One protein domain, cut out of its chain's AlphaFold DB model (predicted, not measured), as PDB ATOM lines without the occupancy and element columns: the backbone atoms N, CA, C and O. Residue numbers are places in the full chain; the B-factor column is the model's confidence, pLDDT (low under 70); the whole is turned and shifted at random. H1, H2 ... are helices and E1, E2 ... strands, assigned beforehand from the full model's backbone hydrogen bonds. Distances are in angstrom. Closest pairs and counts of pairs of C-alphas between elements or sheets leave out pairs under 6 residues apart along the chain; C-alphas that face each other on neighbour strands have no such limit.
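This is residues 233 to 368 of the 1248 residues of an uncharacterized protein of Streptomyces sp. WAC01280 (UniProt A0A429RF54). What does the model look like? One long, twisted sheet of four strands makes the body, with H4 packed on one face and short H1 on the other, while H2 and H3 sit together beyond one end of the sheet, and the loop of residues 315 to 321 sticks out. What is it made of? The 136 printed residues run E1 H1 H2 H3 E2 H4 E3 H5 E4, five named helices and four named strands of mixed class, and the antiparallel sheet has the order E1, E2, E4, E3. How large is it? It is compact, with a radius of gyration of the C-alphas of 15.2 A and spans of 46 by 31 by 28 A.

Where does the first half run? Strand E1, residues 236 to 247, starts at C-alpha 236 (34.101, 37.629, 76.977), covers 30.7 A and bends by 56 degrees at residue 240. Helices H1, residues 251 to 254, H2, residues 257 to 264, and H3, residues 268 to 275, follow, then strand E2, residues 279 to 290, 35.3 A long. What comes after? Helix H4, residues 305 to 313, spans 11.7 A; strand E3 is residues 327 to 331, 13.6 A, and helix H5 residues 342 to 345. Strand E4, residues 355 to 363, covers 26.3 A and ends at C-alpha 363 (36.235, 20.235, 91.081).

How do the strands pair? E1 and E2 are antiparallel at 163 degrees, with N 239 and O 286 2.8 A apart. N 285 and O 360 of E2 and E4 are 2.9 A apart, and N 330 and O 359 of E3 and E4 2.8 A, both within hydrogen-bond range. What is on the sheet? H1, at a height over the sheet of 5.1 A, and H4, at 8.2 A, are on opposite faces; the closest C-alphas of H4 and E3 are those of Phe 309 and Leu 329, 6.0 A. E2, H4 and E3 form a split strand-helix-strand unit, two strands running the same way with E4 between them, and its crossover is right-handed; H5 only grazes the sheet with residues 344 to 345. How do H2 and H3 stand? They touch at Pro 257 and Trp 268, their closest C-alphas, 5.3 A, at a steep tilt of 67 degrees, and neither is on the sheet. And the helix backbones? In H2, H3 and H4 every O i to N i+4 pair is within hydrogen-bond range; H1 and H5 are too short for such a pair.

How far does it reach? The two C-alphas farthest apart, those of Glu 274 and Thr 292, are 46.0 A apart, and the printed part has no cut. Which links are long, and where is confidence low? The links E2 to H4 and H4 to E3 are long, and residues 315 to 323 have pLDDT under 70.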
ATOM      1  N   THR A 233      35.964  33.547  73.891       86.81
ATOM      2  CA  THR A 233      36.669  34.765  73.464       86.81
ATOM      3  C   THR A 233      35.822  35.720  72.633       86.81
ATOM      4  O   THR A 233      36.189  36.887  72.517       86.81
ATOM      5  N   ASP A 234      34.709  35.259  72.057       83.50
ATOM      6  CA  ASP A 234      33.814  36.105  71.260       83.50
ATOM      7  C   ASP A 234      32.875  36.902  72.175       83.50
ATOM      8  O   ASP A 234      32.586  38.077  71.932       83.50
ATOM      9  N   VAL A 235      32.457  36.286  73.287       85.94
ATOM     10  CA  VAL A 235      31.512  36.869  74.249       85.94
ATOM     11  C   VAL A 235      32.173  37.573  75.439       85.94
ATOM     12  O   VAL A 235      31.567  38.457  76.053       85.94
ATOM     13  N   ALA A 236      33.411  37.203  75.767       88.94
ATOM     14  CA  ALA A 236      34.101  37.629  76.977       88.94
ATOM     15  C   ALA A 236      35.620  37.745  76.786       88.94
ATOM     16  O   ALA A 236      36.207  37.107  75.911       88.94
ATOM     17  N   ALA A 237      36.273  38.490  77.675       91.31
ATOM     18  CA  ALA A 237      37.694  38.305  77.948       91.31
ATOM     19  C   ALA A 237      37.873  37.232  79.030       91.31
ATOM     20  O   ALA A 237      37.454  37.466  80.165       91.31
ATOM     21  N   PRO A 238      38.474  36.066  78.740       89.94
ATOM     22  CA  PRO A 238      38.882  35.130  79.777       89.94
ATOM     23  C   PRO A 238      40.160  35.617  80.475       89.94
ATOM     24  O   PRO A 238      41.123  36.004  79.816       89.94
ATOM     25  N   GLY A 239      40.184  35.542  81.802       87.38
ATOM     26  CA  GLY A 239      41.402  35.673  82.597       87.38
ATOM     27  C   GLY A 239      42.216  34.374  82.643       87.38
ATOM     28  O   GLY A 239      41.865  33.386  81.977       87.38
ATOM     29  N   PRO A 240      43.317  34.361  83.417       85.81
ATOM     30  CA  PRO A 240      44.124  33.163  83.601       85.81
ATOM     31  C   PRO A 240      43.306  32.059  84.284       85.81
ATOM     32  O   PRO A 240      42.496  32.305  85.178       85.81
ATOM     33  N   GLY A 241      43.519  30.820  83.840       85.06
ATOM     34  CA  GLY A 241      43.017  29.642  84.542       85.06
ATOM     35  C   GLY A 241      43.974  29.271  85.671       85.06
ATOM     36  O   GLY A 241      45.178  29.188  85.434       85.06
ATOM     37  N   LEU A 242      43.448  29.022  86.866       88.88
ATOM     38  CA  LEU A 242      44.230  28.673  88.052       88.88
ATOM     39  C   LEU A 242      43.740  27.324  88.586       88.88
ATOM     40  O   LEU A 242      42.538  27.115  88.736       88.88
ATOM     41  N   THR A 243      44.667  26.403  88.849       90.56
ATOM     42  CA  THR A 243      44.371  25.082  89.422       90.56
ATOM     43  C   THR A 243      45.059  24.951  90.773       90.56
ATOM     44  O   THR A 243      46.252  25.226  90.886       90.56
ATOM     45  N   PHE A 244      44.318  24.517  91.786       89.69
ATOM     46  CA  PHE A 244      44.807  24.301  93.148       89.69
ATOM     47  C   PHE A 244      44.101  23.089  93.764       89.69
ATOM     48  O   PHE A 244      43.077  22.646  93.257       89.69
ATOM     49  N   THR A 245      44.642  22.529  94.843       91.62
ATOM     50  CA  THR A 245      44.089  21.323  95.481       91.62
ATOM     51  C   THR A 245      43.462  21.675  96.822       91.62
ATOM     52  O   THR A 245      44.090  22.364  97.624       91.62
ATOM     53  N   VAL A 246      42.249  21.182  97.076       92.00
ATOM     54  CA  VAL A 246      41.535  21.320  98.358       92.00
ATOM     55  C   VAL A 246      40.871  19.994  98.744       92.00
ATOM     56  O   VAL A 246      40.638  19.164  97.866       92.00
ATOM     57  N   PRO A 247      40.536  19.765 100.023       94.25
ATOM     58  CA  PRO A 247      39.693  18.639 100.416       94.25
ATOM     59  C   PRO A 247      38.325  18.662  99.704       94.25
ATOM     60  O   PRO A 247      37.759  19.738  99.493       94.25
ATOM     61  N   VAL A 248      37.742  17.499  99.389       93.38
ATOM     62  CA  VAL A 248      36.397  17.366  98.773       93.38
ATOM     63  C   VAL A 248      35.345  18.213  99.499       93.38
ATOM     64  O   VAL A 248      34.510  18.854  98.860       93.38
ATOM     65  N   ARG A 249      35.404  18.275 100.836       92.88
ATOM     66  CA  ARG A 249      34.479  19.067 101.662       92.88
ATOM     67  C   ARG A 249      34.574  20.576 101.410       92.88
ATOM     68  O   ARG A 249      33.576  21.279 101.533       92.88
ATOM     69  N   GLU A 250      35.758  21.072 101.052       90.44
ATOM     70  CA  GLU A 250      36.008  22.474 100.708       90.44
ATOM     71  C   GLU A 250      35.695  22.752  99.236       90.44
ATOM     72  O   GLU A 250      35.231  23.841  98.912       90.44
ATOM     73  N   ALA A 251      35.842  21.760  98.352       91.25
ATOM     74  CA  ALA A 251      35.444  21.849  96.946       91.25
ATOM     75  C   ALA A 251      33.925  22.052  96.738       91.25
ATOM     76  O   ALA A 251      33.496  22.396  95.636       91.25
ATOM     77  N   GLY A 252      33.107  21.901  97.788       90.44
ATOM     78  CA  GLY A 252      31.646  22.001  97.741       90.44
ATOM     79  C   GLY A 252      31.073  23.315  97.198       90.44
ATOM     80  O   GLY A 252      29.931  23.318  96.753       90.44
ATOM     81  N   PHE A 253      31.837  24.416  97.142       90.25
ATOM     82  CA  PHE A 253      31.374  25.631  96.448       90.25
ATOM     83  C   PHE A 253      31.237  25.432  94.926       90.25
ATOM     84  O   PHE A 253      30.414  26.094  94.298       90.25
ATOM     85  N   CYS A 254      32.000  24.509  94.330       91.00
ATOM     86  CA  CYS A 254      31.886  24.148  92.913       91.00
ATOM     87  C   CYS A 254      30.662  23.265  92.622       91.00
ATOM     88  O   CYS A 254      30.282  23.117  91.464       91.00
ATOM     89  N   VAL A 255      30.060  22.669  93.654       90.19
ATOM     90  CA  VAL A 255      29.006  21.660  93.531       90.19
ATOM     91  C   VAL A 255      27.633  22.306  93.713       90.19
ATOM     92  O   VAL A 255      27.419  23.135  94.599       90.19
ATOM     93  N   ASP A 256      26.681  21.903  92.879       86.88
ATOM     94  CA  ASP A 256      25.255  22.098  93.136       86.88
ATOM     95  C   ASP A 256      24.706  20.784  93.720       86.88
ATOM     96  O   ASP A 256      24.695  19.779  93.005       86.88
ATOM     97  N   PRO A 257      24.281  20.733  95.000       88.12
ATOM     98  CA  PRO A 257      23.855  19.480  95.629       88.12
ATOM     99  C   PRO A 257      22.675  18.797  94.927       88.12
ATOM    100  O   PRO A 257      22.590  17.568  94.928       88.12
ATOM    101  N   GLY A 258      21.781  19.571  94.299       85.50
ATOM    102  CA  GLY A 258      20.627  19.050  93.570       85.50
ATOM    103  C   GLY A 258      21.037  18.405  92.249       85.50
ATOM    104  O   GLY A 258      20.664  17.261  91.981       85.50
ATOM    105  N   LEU A 259      21.859  19.097  91.453       83.44
ATOM    106  CA  LEU A 259      22.417  18.540  90.213       83.44
ATOM    107  C   LEU A 259      23.348  17.354  90.493       83.44
ATOM    108  O   LEU A 259      23.312  16.369  89.758       83.44
ATOM    109  N   PHE A 260      24.136  17.403  91.570       87.25
ATOM    110  CA  PHE A 260      25.011  16.306  91.981       87.25
ATOM    111  C   PHE A 260      24.218  15.048  92.341       87.25
ATOM    112  O   PHE A 260      24.504  13.973  91.808       87.25
ATOM    113  N   ALA A 261      23.175  15.180  93.165       85.81
ATOM    114  CA  ALA A 261      22.292  14.066  93.499       85.81
ATOM    115  C   ALA A 261      21.550  13.525  92.265       85.81
ATOM    116  O   ALA A 261      21.431  12.309  92.109       85.81
ATOM    117  N   GLN A 262      21.102  14.400  91.356       81.12
ATOM    118  CA  GLN A 262      20.435  13.996  90.114       81.12
ATOM    119  C   GLN A 262      21.374  13.256  89.144       81.12
ATOM    120  O   GLN A 262      20.944  12.307  88.492       81.12
ATOM    121  N   ALA A 263      22.636  13.679  89.036       79.19
ATOM    122  CA  ALA A 263      23.610  13.105  88.108       79.19
ATOM    123  C   ALA A 263      24.259  11.809  88.624       79.19
ATOM    124  O   ALA A 263      24.594  10.937  87.826       79.19
ATOM    125  N   THR A 264      24.457  11.682  89.941       81.62
ATOM    126  CA  THR A 264      25.196  10.558  90.553       81.62
ATOM    127  C   THR A 264      24.311   9.550  91.289       81.62
ATOM    128  O   THR A 264      24.758   8.440  91.570       81.62
ATOM    129  N   GLY A 265      23.077   9.924  91.642       82.81
ATOM    130  CA  GLY A 265      22.219   9.155  92.548       82.81
ATOM    131  C   GLY A 265      22.629   9.226  94.028       82.81
ATOM    132  O   GLY A 265      21.999   8.572  94.859       82.81
ATOM    133  N   VAL A 266      23.657  10.010  94.381       85.50
ATOM    134  CA  VAL A 266      24.195  10.133  95.745       85.50
ATOM    135  C   VAL A 266      24.054  11.582  96.232       85.50
ATOM    136  O   VAL A 266      24.538  12.487  95.556       85.50
ATOM    137  N   PRO A 267      23.431  11.847  97.398       90.81
ATOM    138  CA  PRO A 267      23.431  13.182  97.998       90.81
ATOM    139  C   PRO A 267      24.857  13.679  98.260       90.81
ATOM    140  O   PRO A 267      25.698  12.916  98.743       90.81
ATOM    141  N   TRP A 268      25.122  14.957  97.978       92.06
ATOM    142  CA  TRP A 268      26.452  15.555  98.136       92.06
ATOM    143  C   TRP A 268      26.999  15.384  99.560       92.06
ATOM    144  O   TRP A 268      28.150  15.000  99.749       92.06
ATOM    145  N   GLU A 269      26.144  15.557 100.565       91.19
ATOM    146  CA  GLU A 269      26.472  15.430 101.986       91.19
ATOM    147  C   GLU A 269      27.005  14.030 102.319       91.19
ATOM    148  O   GLU A 269      27.948  13.893 103.092       91.19
ATOM    149  N   ARG A 270      26.447  12.992 101.683       87.88
ATOM    150  CA  ARG A 270      26.842  11.587 101.867       87.88
ATOM    151  C   ARG A 270      28.153  11.257 101.153       87.88
ATOM    152  O   ARG A 270      28.938  10.453 101.643       87.88
ATOM    153  N   TYR A 271      28.405  11.892 100.007       91.00
ATOM    154  CA  TYR A 271      29.695  11.803  99.322       91.00
ATOM    155  C   TYR A 271      30.802  12.499 100.137       91.00
ATOM    156  O   TYR A 271      31.897  11.957 100.285       91.00
ATOM    157  N   VAL A 272      30.501  13.654 100.742       92.62
ATOM    158  CA  VAL A 272      31.403  14.378 101.656       92.62
ATOM    159  C   VAL A 272      31.610  13.642 102.985       92.62
ATOM    160  O   VAL A 272      32.705  13.710 103.531       92.62
ATOM    161  N   GLU A 273      30.617  12.922 103.512       89.62
ATOM    162  CA  GLU A 273      30.788  12.113 104.731       89.62
ATOM    163  C   GLU A 273      31.852  11.016 104.550       89.62
ATOM    164  O   GLU A 273      32.640  10.768 105.459       89.62
ATOM    165  N   GLU A 274      31.899  10.377 103.377       89.56
ATOM    166  CA  GLU A 274      32.837   9.281 103.096       89.56
ATOM    167  C   GLU A 274      34.190   9.759 102.540       89.56
ATOM    168  O   GLU A 274      35.212   9.139 102.826       89.56
ATOM    169  N   PHE A 275      34.216  10.846 101.758       93.12
ATOM    170  CA  PHE A 275      35.409  11.291 101.017       93.12
ATOM    171  C   PHE A 275      35.847  12.731 101.309       93.12
ATOM    172  O   PHE A 275      36.749  13.235 100.645       93.12
ATOM    173  N   GLY A 276      35.221  13.417 102.269       91.06
ATOM    174  CA  GLY A 276      35.365  14.862 102.489       91.06
ATOM    175  C   GLY A 276      36.790  15.362 102.728       91.06
ATOM    176  O   GLY A 276      37.092  16.505 102.379       91.06
ATOM    177  N   ASP A 277      37.652  14.510 103.278       93.12
ATOM    178  CA  ASP A 277      39.038  14.837 103.618       93.12
ATOM    179  C   ASP A 277      40.032  14.467 102.498       93.12
ATOM    180  O   ASP A 277      41.214  14.803 102.584       93.12
ATOM    181  N   GLU A 278      39.582  13.803 101.423       92.50
ATOM    182  CA  GLU A 278      40.443  13.496 100.277       92.50
ATOM    183  C   GLU A 278      40.758  14.761  99.457       92.50
ATOM    184  O   GLU A 278      39.862  15.570  99.203       92.50
ATOM    185  N   PRO A 279      42.010  14.949  99.002       93.94
ATOM    186  CA  PRO A 279      42.390  16.087  98.175       93.94
ATOM    187  C   PRO A 279      41.896  15.925  96.730       93.94
ATOM    188  O   PRO A 279      42.220  14.943  96.064       93.94
ATOM    189  N   VAL A 280      41.190  16.930  96.211       93.12
ATOM    190  CA  VAL A 280      40.758  17.023  94.807       93.12
ATOM    191  C   VAL A 280      41.249  18.323  94.165       93.12
ATOM    192  O   VAL A 280      41.303  19.363  94.833       93.12
ATOM    193  N   PRO A 281      41.630  18.307  92.874       92.75
ATOM    194  CA  PRO A 281      42.004  19.522  92.178       92.75
ATOM    195  C   PRO A 281      40.746  20.318  91.814       92.75
ATOM    196  O   PRO A 281      39.781  19.796  91.253       92.75
ATOM    197  N   VAL A 282      40.785  21.609  92.119       91.56
ATOM    198  CA  VAL A 282      39.801  22.609  91.724       91.56
ATOM    199  C   VAL A 282      40.436  23.536  90.695       91.56
ATOM    200  O   VAL A 282      41.510  24.100  90.911       91.56
ATOM    201  N   TRP A 283      39.761  23.687  89.563       91.31
ATOM    202  CA  TRP A 283      40.110  24.614  88.498       91.31
ATOM    203  C   TRP A 283      39.150  25.799  88.514       91.31
ATOM    204  O   TRP A 283      37.932  25.616  88.482       91.31
ATOM    205  N   ILE A 284      39.694  27.014  88.535       91.19
ATOM    206  CA  ILE A 284      38.937  28.256  88.386       91.19
ATOM    207  C   ILE A 284      39.374  29.012  87.134       91.19
ATOM    208  O   ILE A 284      40.539  28.977  86.731       91.19
ATOM    209  N   ARG A 285      38.435  29.745  86.539       90.94
ATOM    210  CA  ARG A 285      38.694  30.669  85.437       90.94
ATOM    211  C   ARG A 285      37.802  31.895  85.570       90.94
ATOM    212  O   ARG A 285      36.577  31.793  85.503       90.94
ATOM    213  N   SER A 286      38.420  33.056  85.743       91.75
ATOM    214  CA  SER A 286      37.742  34.346  85.647       91.75
ATOM    215  C   SER A 286      37.435  34.686  84.186       91.75
ATOM    216  O   SER A 286      38.143  34.273  83.264       91.75
ATOM    217  N   ALA A 287      36.383  35.464  83.955       91.69
ATOM    218  CA  ALA A 287      36.130  36.125  82.683       91.69
ATOM    219  C   ALA A 287      35.345  37.429  82.889       91.69
ATOM    220  O   ALA A 287      34.689  37.620  83.914       91.69
ATOM    221  N   VAL A 288      35.384  38.324  81.905       92.50
ATOM    222  CA  VAL A 288      34.548  39.529  81.867       92.50
ATOM    223  C   VAL A 288      33.659  39.491  80.631       92.50
ATOM    224  O   VAL A 288      34.153  39.515  79.507       92.50
ATOM    225  N   ILE A 289      32.344  39.411  80.840       90.94
ATOM    226  CA  ILE A 289      31.337  39.359  79.777       90.94
ATOM    227  C   ILE A 289      31.134  40.760  79.205       90.94
ATOM    228  O   ILE A 289      30.679  41.664  79.917       90.94
ATOM    229  N   ARG A 290      31.413  40.939  77.910       88.50
ATOM    230  CA  ARG A 290      31.299  42.234  77.217       88.50
ATOM    231  C   ARG A 290      29.884  42.782  77.285       88.50
ATOM    232  O   ARG A 290      28.918  42.032  77.155       88.50
ATOM    233  N   THR A 291      29.739  44.095  77.439       81.19
ATOM    234  CA  THR A 291      28.427  44.773  77.447       81.19
ATOM    235  C   THR A 291      27.656  44.614  76.132       81.19
ATOM    236  O   THR A 291      26.431  44.596  76.145       81.19
ATOM    237  N   THR A 292      28.357  44.432  75.012       76.19
ATOM    238  CA  THR A 292      27.791  44.288  73.658       76.19
ATOM    239  C   THR A 292      27.556  42.837  73.215       76.19
ATOM    240  O   THR A 292      27.127  42.608  72.084       76.19
ATOM    241  N   SER A 293      27.837  41.838  74.062       70.25
ATOM    242  CA  SER A 293      27.711  40.427  73.675       70.25
ATOM    243  C   SER A 293      26.263  39.931  73.736       70.25
ATOM    244  O   SER A 293      25.793  39.483  74.778       70.25
ATOM    245  N   GLY A 294      25.572  39.972  72.593       70.44
ATOM    246  CA  GLY A 294      24.203  39.465  72.447       70.44
ATOM    247  C   GLY A 294      23.993  38.006  72.895       70.44
ATOM    248  O   GLY A 294      23.034  37.761  73.617       70.44
ATOM    249  N   PRO A 295      24.861  37.032  72.543       76.31
ATOM    250  CA  PRO A 295      24.664  35.642  72.961       76.31
ATOM    251  C   PRO A 295      24.776  35.434  74.475       76.31
ATOM    252  O   PRO A 295      24.047  34.624  75.027       76.31
ATOM    253  N   ALA A 296      25.666  36.160  75.162       82.38
ATOM    254  CA  ALA A 296      25.919  35.985  76.595       82.38
ATOM    255  C   ALA A 296      25.095  36.925  77.497       82.38
ATOM    256  O   ALA A 296      25.352  36.987  78.704       82.38
ATOM    257  N   ARG A 297      24.116  37.651  76.939       82.75
ATOM    258  CA  ARG A 297      23.253  38.569  77.692       82.75
ATOM    259  C   ARG A 297      21.770  38.335  77.449       82.75
ATOM    260  O   ARG A 297      21.350  37.895  76.383       82.75
ATOM    261  N   THR A 298      20.983  38.604  78.479       80.19
ATOM    262  CA  THR A 298      19.520  38.619  78.427       80.19
ATOM    263  C   THR A 298      19.023  39.958  77.867       80.19
ATOM    264  O   THR A 298      19.786  40.918  77.745       80.19
ATOM    265  N   ALA A 299      17.741  40.045  77.494       76.38
ATOM    266  CA  ALA A 299      17.173  41.239  76.850       76.38
ATOM    267  C   ALA A 299      17.173  42.501  77.744       76.38
ATOM    268  O   ALA A 299      17.155  43.618  77.236       76.38
ATOM    269  N   ASP A 300      17.221  42.321  79.064       78.44
ATOM    270  CA  ASP A 300      17.381  43.352  80.097       78.44
ATOM    271  C   ASP A 300      18.858  43.687  80.407       78.44
ATOM    272  O   ASP A 300      19.146  44.527  81.258       78.44
ATOM    273  N   GLY A 301      19.810  43.055  79.711       76.12
ATOM    274  CA  GLY A 301      21.248  43.284  79.863       76.12
ATOM    275  C   GLY A 301      21.932  42.444  80.946       76.12
ATOM    276  O   GLY A 301      23.149  42.570  81.105       76.12
ATOM    277  N   GLY A 302      21.203  41.574  81.653       83.56
ATOM    278  CA  GLY A 302      21.761  40.573  82.571       83.56
ATOM    279  C   GLY A 302      22.689  39.561  81.882       83.56
ATOM    280  O   GLY A 302      22.834  39.556  80.658       83.56
ATOM    281  N   VAL A 303      23.368  38.713  82.661       85.62
ATOM    282  CA  VAL A 303      24.258  37.664  82.127       85.62
ATOM    283  C   VAL A 303      23.481  36.370  81.918       85.62
ATOM    284  O   VAL A 303      22.796  35.893  82.818       85.62
ATOM    285  N   ARG A 304      23.652  35.757  80.745       85.56
ATOM    286  CA  ARG A 304      23.162  34.408  80.457       85.56
ATOM    287  C   ARG A 304      24.094  33.354  81.030       85.56
ATOM    288  O   ARG A 304      25.065  32.948  80.392       85.56
ATOM    289  N   GLU A 305      23.812  32.937  82.261       85.25
ATOM    290  CA  GLU A 305      24.610  31.927  82.963       85.25
ATOM    291  C   GLU A 305      24.675  30.594  82.214       85.25
ATOM    292  O   GLU A 305      25.732  29.973  82.173       85.25
ATOM    293  N   ASP A 306      23.580  30.187  81.572       80.06
ATOM    294  CA  ASP A 306      23.475  28.996  80.726       80.06
ATOM    295  C   ASP A 306      24.487  29.009  79.565       80.06
ATOM    296  O   ASP A 306      25.261  28.062  79.391       80.06
ATOM    297  N   VAL A 307      24.538  30.114  78.818       82.38
ATOM    298  CA  VAL A 307      25.476  30.340  77.708       82.38
ATOM    299  C   VAL A 307      26.914  30.414  78.207       82.38
ATOM    300  O   VAL A 307      27.799  29.742  77.676       82.38
ATOM    301  N   VAL A 308      27.165  31.230  79.232       85.94
ATOM    302  CA  VAL A 308      28.515  31.486  79.746       85.94
ATOM    303  C   VAL A 308      29.115  30.234  80.384       85.94
ATOM    304  O   VAL A 308      30.279  29.920  80.127       85.94
ATOM    305  N   PHE A 309      28.325  29.480  81.152       86.00
ATOM    306  CA  PHE A 309      28.734  28.195  81.712       86.00
ATOM    307  C   PHE A 309      29.133  27.231  80.595       86.00
ATOM    308  O   PHE A 309      30.220  26.659  80.628       86.00
ATOM    309  N   LEU A 310      28.285  27.085  79.574       80.12
ATOM    310  CA  LEU A 310      28.519  26.160  78.470       80.12
ATOM    311  C   LEU A 310      29.763  26.527  77.644       80.12
ATOM    312  O   LEU A 310      30.480  25.637  77.188       80.12
ATOM    313  N   LEU A 311      30.057  27.819  77.476       83.62
ATOM    314  CA  LEU A 311      31.277  28.282  76.808       83.62
ATOM    315  C   LEU A 311      32.549  28.068  77.647       83.62
ATOM    316  O   LEU A 311      33.619  27.877  77.072       83.62
ATOM    317  N   LEU A 312      32.447  28.055  78.981       83.69
ATOM    318  CA  LEU A 312      33.573  27.818  79.896       83.69
ATOM    319  C   LEU A 312      33.823  26.324  80.196       83.69
ATOM    320  O   LEU A 312      34.977  25.941  80.380       83.69
ATOM    321  N   ASP A 313      32.785  25.479  80.181       79.62
ATOM    322  CA  ASP A 313      32.861  24.028  80.457       79.62
ATOM    323  C   ASP A 313      33.265  23.173  79.231       79.62
ATOM    324  O   ASP A 313      33.579  21.985  79.348       79.62
ATOM    325  N   ARG A 314      33.288  23.766  78.027       71.38
ATOM    326  CA  ARG A 314      33.638  23.102  76.755       71.38
ATOM    327  C   ARG A 314      35.065  22.521  76.758       71.38
ATOM    328  O   ARG A 314      36.037  23.197  76.415       71.38
ATOM    329  N   ARG A 315      35.196  21.218  77.048       55.75
ATOM    330  CA  ARG A 315      36.443  20.449  76.853       55.75
ATOM    331  C   ARG A 315      36.739  20.224  75.355       55.75
ATOM    332  O   ARG A 315      35.838  19.821  74.616       55.75
ATOM    333  N   PRO A 316      37.998  20.354  74.889       39.88
ATOM    334  CA  PRO A 316      38.397  19.851  73.575       39.88
ATOM    335  C   PRO A 316      38.215  18.324  73.512       39.88
ATOM    336  O   PRO A 316      38.796  17.602  74.316       39.88
ATOM    337  N   GLY A 317      37.419  17.830  72.561       39.91
ATOM    338  CA  GLY A 317      37.234  16.389  72.326       39.91
ATOM    339  C   GLY A 317      36.248  15.668  73.257       39.91
ATOM    340  O   GLY A 317      36.108  14.455  73.147       39.91
ATOM    341  N   GLY A 318      35.546  16.377  74.147       35.22
ATOM    342  CA  GLY A 318      34.449  15.797  74.926       35.22
ATOM    343  C   GLY A 318      33.129  15.840  74.152       35.22
ATOM    344  O   GLY A 318      32.651  16.927  73.831       35.22
ATOM    345  N   GLY A 319      32.524  14.680  73.882       38.78
ATOM    346  CA  GLY A 319      31.138  14.614  73.403       38.78
ATOM    347  C   GLY A 319      30.185  15.277  74.403       38.78
ATOM    348  O   GLY A 319      30.420  15.220  75.611       38.78
ATOM    349  N   THR A 320      29.127  15.928  73.910       44.00
ATOM    350  CA  THR A 320      28.192  16.713  74.731       44.00
ATOM    351  C   THR A 320      27.540  15.857  75.812       44.00
ATOM    352  O   THR A 320      26.576  15.138  75.548       44.00
ATOM    353  N   ARG A 321      28.038  15.973  77.042       52.00
ATOM    354  CA  ARG A 321      27.352  15.512  78.244       52.00
ATOM    355  C   ARG A 321      26.807  16.700  79.021       52.00
ATOM    356  O   ARG A 321      27.282  17.826  78.903       52.00
ATOM    357  N   GLN A 322      25.754  16.393  79.762       58.06
ATOM    358  CA  GLN A 322      25.069  17.233  80.732       58.06
ATOM    359  C   GLN A 322      26.070  17.972  81.639       58.06
ATOM    360  O   GLN A 322      27.124  17.418  81.949       58.06
ATOM    361  N   ARG A 323      25.718  19.208  82.033       68.31
ATOM    362  CA  ARG A 323      26.482  20.089  82.938       68.31
ATOM    363  C   ARG A 323      27.203  19.284  84.021       68.31
ATOM    364  O   ARG A 323      26.537  18.542  84.742       68.31
ATOM    365  N   ASP A 324      28.524  19.446  84.129       76.19
ATOM    366  CA  ASP A 324      29.305  18.728  85.140       76.19
ATOM    367  C   ASP A 324      28.728  19.025  86.545       76.19
ATOM    368  O   ASP A 324      28.625  20.200  86.917       76.19
ATOM    369  N   PRO A 325      28.314  17.997  87.317       83.44
ATOM    370  CA  PRO A 325      27.711  18.185  88.637       83.44
ATOM    371  C   PRO A 325      28.658  18.836  89.656       83.44
ATOM    372  O   PRO A 325      28.199  19.347  90.678       83.44
ATOM    373  N   ALA A 326      29.963  18.827  89.383       88.38
ATOM    374  CA  ALA A 326      31.009  19.431  90.194       88.38
ATOM    375  C   ALA A 326      31.503  20.782  89.643       88.38
ATOM    376  O   ALA A 326      32.602  21.217  89.999       88.38
ATOM    377  N   ALA A 327      30.724  21.447  88.776       89.06
ATOM    378  CA  ALA A 327      31.047  22.765  88.236       89.06
ATOM    379  C   ALA A 327      29.937  23.820  88.421       89.06
ATOM    380  O   ALA A 327      28.735  23.590  88.220       89.06
ATOM    381  N   ARG A 328      30.371  25.051  88.719       89.62
ATOM    382  CA  ARG A 328      29.517  26.211  88.998       89.62
ATOM    383  C   ARG A 328      30.064  27.488  88.362       89.62
ATOM    384  O   ARG A 328      31.268  27.728  88.341       89.62
ATOM    385  N   LEU A 329      29.151  28.325  87.873       89.38
ATOM    386  CA  LEU A 329      29.430  29.704  87.484       89.38
ATOM    387  C   LEU A 329      28.989  30.640  88.615       89.38
ATOM    388  O   LEU A 329      27.939  30.433  89.220       89.38
ATOM    389  N   PHE A 330      29.792  31.662  88.880       89.75
ATOM    390  CA  PHE A 330      29.504  32.750  89.805       89.75
ATOM    391  C   PHE A 330      29.467  34.061  89.023       89.75
ATOM    392  O   PHE A 330      30.474  34.443  88.423       89.75
ATOM    393  N   VAL A 331      28.337  34.763  89.036       88.56
ATOM    394  CA  VAL A 331      28.205  36.108  88.456       88.56
ATOM    395  C   VAL A 331      28.441  37.156  89.547       88.56
ATOM    396  O   VAL A 331      28.089  36.941  90.706       88.56
ATOM    397  N   GLN A 332      29.084  38.276  89.203       85.69
ATOM    398  CA  GLN A 332      29.282  39.375  90.147       85.69
ATOM    399  C   GLN A 332      27.988  40.173  90.348       85.69
ATOM    400  O   GLN A 332      27.469  40.770  89.405       85.69
ATOM    401  N   GLU A 333      27.551  40.292  91.601       79.56
ATOM    402  CA  GLU A 333      26.481  41.196  92.024       79.56
ATOM    403  C   GLU A 333      27.088  42.359  92.821       79.56
ATOM    404  O   GLU A 333      27.651  42.181  93.906       79.56
ATOM    405  N   GLY A 334      27.033  43.574  92.267       76.81
ATOM    406  CA  GLY A 334      27.668  44.750  92.869       76.81
ATOM    407  C   GLY A 334      29.182  44.565  93.025       76.81
ATOM    408  O   GLY A 334      29.914  44.593  92.043       76.81
ATOM    409  N   VAL A 335      29.664  44.368  94.257       70.25
ATOM    410  CA  VAL A 335      31.086  44.114  94.591       70.25
ATOM    411  C   VAL A 335      31.354  42.687  95.108       70.25
ATOM    412  O   VAL A 335      32.457  42.389  95.574       70.25
ATOM    413  N   ALA A 336      30.359  41.798  95.054       76.62
ATOM    414  CA  ALA A 336      30.403  40.464  95.651       76.62
ATOM    415  C   ALA A 336      30.182  39.339  94.624       76.62
ATOM    416  O   ALA A 336      29.625  39.550  93.551       76.62
ATOM    417  N   PHE A 337      30.608  38.129  94.993       84.75
ATOM    418  CA  PHE A 337      30.284  36.876  94.305       84.75
ATOM    419  C   PHE A 337      29.571  35.965  95.316       84.75
ATOM    420  O   PHE A 337      30.247  35.365  96.158       84.75
ATOM    421  N   PRO A 338      28.227  35.898  95.310       81.19
ATOM    422  CA  PRO A 338      27.474  35.102  96.275       81.19
ATOM    423  C   PRO A 338      27.900  33.625  96.273       81.19
ATOM    424  O   PRO A 338      27.918  32.970  95.236       81.19
ATOM    425  N   GLY A 339      28.258  33.092  97.445       80.06
ATOM    426  CA  GLY A 339      28.663  31.690  97.616       80.06
ATOM    427  C   GLY A 339      30.107  31.341  97.221       80.06
ATOM    428  O   GLY A 339      30.505  30.194  97.414       80.06
ATOM    429  N   LEU A 340      30.909  32.285  96.713       84.88
ATOM    430  CA  LEU A 340      32.329  32.054  96.421       84.88
ATOM    431  C   LEU A 340      33.197  32.298  97.680       84.88
ATOM    432  O   LEU A 340      33.093  33.375  98.272       84.88
ATOM    433  N   PRO A 341      34.089  31.371  98.087       86.19
ATOM    434  CA  PRO A 341      34.959  31.585  99.245       86.19
ATOM    435  C   PRO A 341      35.959  32.736  99.057       86.19
ATOM    436  O   PRO A 341      36.560  32.901  97.996       86.19
ATOM    437  N   GLU A 342      36.216  33.492 100.128       81.88
ATOM    438  CA  GLU A 342      37.092  34.676 100.096       81.88
ATOM    439  C   GLU A 342      38.569  34.360  99.804       81.88
ATOM    440  O   GLU A 342      39.319  35.205  99.306       81.88
ATOM    441  N   SER A 343      39.013  33.144 100.121       79.56
ATOM    442  CA  SER A 343      40.326  32.617  99.731       79.56
ATOM    443  C   SER A 343      40.448  32.498  98.210       79.56
ATOM    444  O   SER A 343      41.426  32.971  97.640       79.56
ATOM    445  N   VAL A 344      39.423  31.941  97.560       82.19
ATOM    446  CA  VAL A 344      39.355  31.735  96.106       82.19
ATOM    447  C   VAL A 344      39.158  33.069  95.382       82.19
ATOM    448  O   VAL A 344      39.858  33.360  94.415       82.19
ATOM    449  N   ARG A 345      38.277  33.942  95.897       82.00
ATOM    450  CA  ARG A 345      38.027  35.279  95.326       82.00
ATOM    451  C   ARG A 345      39.293  36.139  95.248       82.00
ATOM    452  O   ARG A 345      39.476  36.845  94.261       82.00
ATOM    453  N   ARG A 346      40.172  36.068  96.255       82.50
ATOM    454  CA  ARG A 346      41.444  36.817  96.292       82.50
ATOM    455  C   ARG A 346      42.541  36.254  95.385       82.50
ATOM    456  O   ARG A 346      43.506  36.963  95.131       82.50
ATOM    457  N   GLN A 347      42.398  35.020  94.901       80.50
ATOM    458  CA  GLN A 347      43.315  34.401  93.932       80.50
ATOM    459  C   GLN A 347      42.879  34.628  92.474       80.50
ATOM    460  O   GLN A 347      43.642  34.354  91.554       80.50
ATOM    461  N   ALA A 348      41.658  35.121  92.247       82.56
ATOM    462  CA  ALA A 348      41.146  35.396  90.913       82.56
ATOM    463  C   ALA A 348      41.710  36.715  90.359       82.56
ATOM    464  O   ALA A 348      41.302  37.803  90.772       82.56
ATOM    465  N   GLU A 349      42.613  36.617  89.385       85.62
ATOM    466  CA  GLU A 349      43.036  37.752  88.563       85.62
ATOM    467  C   GLU A 349      41.957  38.093  87.525       85.62
ATOM    468  O   GLU A 349      41.306  37.204  86.971       85.62
ATOM    469  N   TRP A 350      41.757  39.382  87.244       88.12
ATOM    470  CA  TRP A 350      40.669  39.870  86.391       88.12
ATOM    471  C   TRP A 350      41.210  40.603  85.159       88.12
ATOM    472  O   TRP A 350      42.030  41.504  85.328       88.12
ATOM    473  N   PRO A 351      40.732  40.277  83.942       89.06
ATOM    474  CA  PRO A 351      40.994  41.083  82.753       89.06
ATOM    475  C   PRO A 351      40.569  42.544  82.927       89.06
ATOM    476  O   PRO A 351      39.507  42.826  83.492       89.06
ATOM    477  N   ASP A 352      41.374  43.459  82.388       87.62
ATOM    478  CA  ASP A 352      41.067  44.890  82.320       87.62
ATOM    479  C   ASP A 352      40.150  45.184  81.118       87.62
ATOM    480  O   ASP A 352      40.561  45.726  80.095       87.62
ATOM    481  N   GLU A 353      38.899  44.726  81.211       87.38
ATOM    482  CA  GLU A 353      37.873  44.923  80.182       87.38
ATOM    483  C   GLU A 353      36.553  45.393  80.832       87.38
ATOM    484  O   GLU A 353      36.192  44.902  81.906       87.38
ATOM    485  N   PRO A 354      35.805  46.346  80.240       84.00
ATOM    486  CA  PRO A 354      34.524  46.787  80.784       84.00
ATOM    487  C   PRO A 354      33.416  45.754  80.527       84.00
ATOM    488  O   PRO A 354      33.084  45.428  79.386       84.00
ATOM    489  N   GLY A 355      32.783  45.274  81.596       87.94
ATOM    490  CA  GLY A 355      31.705  44.294  81.497       87.94
ATOM    491  C   GLY A 355      31.293  43.705  82.841       87.94
ATOM    492  O   GLY A 355      31.650  44.217  83.900       87.94
ATOM    493  N   THR A 356      30.536  42.610  82.794       90.19
ATOM    494  CA  THR A 356      30.116  41.883  84.002       90.19
ATOM    495  C   THR A 356      31.132  40.790  84.296       90.19
ATOM    496  O   THR A 356      31.373  39.933  83.444       90.19
ATOM    497  N   ARG A 357      31.746  40.808  85.480       91.62
ATOM    498  CA  ARG A 357      32.716  39.782  85.870       91.62
ATOM    499  C   ARG A 357      32.004  38.481  86.236       91.62
ATOM    500  O   ARG A 357      30.971  38.497  86.906       91.62
ATOM    501  N   VAL A 358      32.583  37.364  85.819       92.06
ATOM    502  CA  VAL A 358      32.124  36.010  86.138       92.06
ATOM    503  C   VAL A 358      33.313  35.129  86.510       92.06
ATOM    504  O   VAL A 358      34.411  35.304  85.985       92.06
ATOM    505  N   LEU A 359      33.109  34.162  87.396       91.62
ATOM    506  CA  LEU A 359      34.103  33.147  87.728       91.62
ATOM    507  C   LEU A 359      33.481  31.768  87.551       91.62
ATOM    508  O   LEU A 359      32.492  31.443  88.200       91.62
ATOM    509  N   TYR A 360      34.053  30.957  86.671       91.81
ATOM    510  CA  TYR A 360      33.738  29.537  86.580       91.81
ATOM    511  C   TYR A 360      34.670  28.765  87.516       91.81
ATOM    512  O   TYR A 360      35.867  29.054  87.565       91.81
ATOM    513  N   ALA A 361      34.127  27.796  88.247       91.38
ATOM    514  CA  ALA A 361      34.863  26.904  89.132       91.38
ATOM    515  C   ALA A 361      34.407  25.454  88.929       91.38
ATOM    516  O   ALA A 361      33.215  25.197  88.762       91.38
ATOM    517  N   ARG A 362      35.349  24.509  88.969       91.19
ATOM    518  CA  ARG A 362      35.112  23.072  88.796       91.19
ATOM    519  C   ARG A 362      36.014  22.267  89.717       91.19
ATOM    520  O   ARG A 362      37.217  22.504  89.721       91.19
ATOM    521  N   ALA A 363      35.464  21.273  90.401       92.00
ATOM    522  CA  ALA A 363      36.235  20.235  91.081       92.00
ATOM    523  C   ALA A 363      36.326  18.976  90.203       92.00
ATOM    524  O   ALA A 363      35.324  18.560  89.625       92.00
ATOM    525  N   ASP A 364      37.503  18.356  90.104       89.88
ATOM    526  CA  ASP A 364      37.656  17.050  89.447       89.88
ATOM    527  C   ASP A 364      37.391  15.949  90.485       89.88
ATOM    528  O   ASP A 364      38.266  15.570  91.266       89.88
ATOM    529  N   LEU A 365      36.136  15.504  90.564       89.31
ATOM    530  CA  LEU A 365      35.703  14.464  91.495       89.31
ATOM    531  C   LEU A 365      35.780  13.083  90.837       89.31
ATOM    532  O   LEU A 365      35.311  12.887  89.716       89.31
ATOM    533  N   ASP A 366      36.299  12.097  91.566       86.62
ATOM    534  CA  ASP A 366      36.220  10.694  91.159       86.62
ATOM    535  C   ASP A 366      34.782  10.172  91.343       86.62
ATOM    536  O   ASP A 366      34.342   9.827  92.439       86.62
ATOM    537  N   LEU A 367      34.026  10.150  90.245       85.38
ATOM    538  CA  LEU A 367      32.641   9.671  90.197       85.38
ATOM    539  C   LEU A 367      32.542   8.247  89.619       85.38
ATOM    540  O   LEU A 367      31.537   7.888  89.001       85.38
ATOM    541  N   ALA A 368      33.583   7.422  89.789       82.94
ATOM    542  CA  ALA A 368      33.543   6.020  89.382       82.94
ATOM    543  C   ALA A 368      32.410   5.245  90.102       82.94
ATOM    544  O   ALA A 368      32.178   5.467  91.295       82.94
TER     545      ALA A 368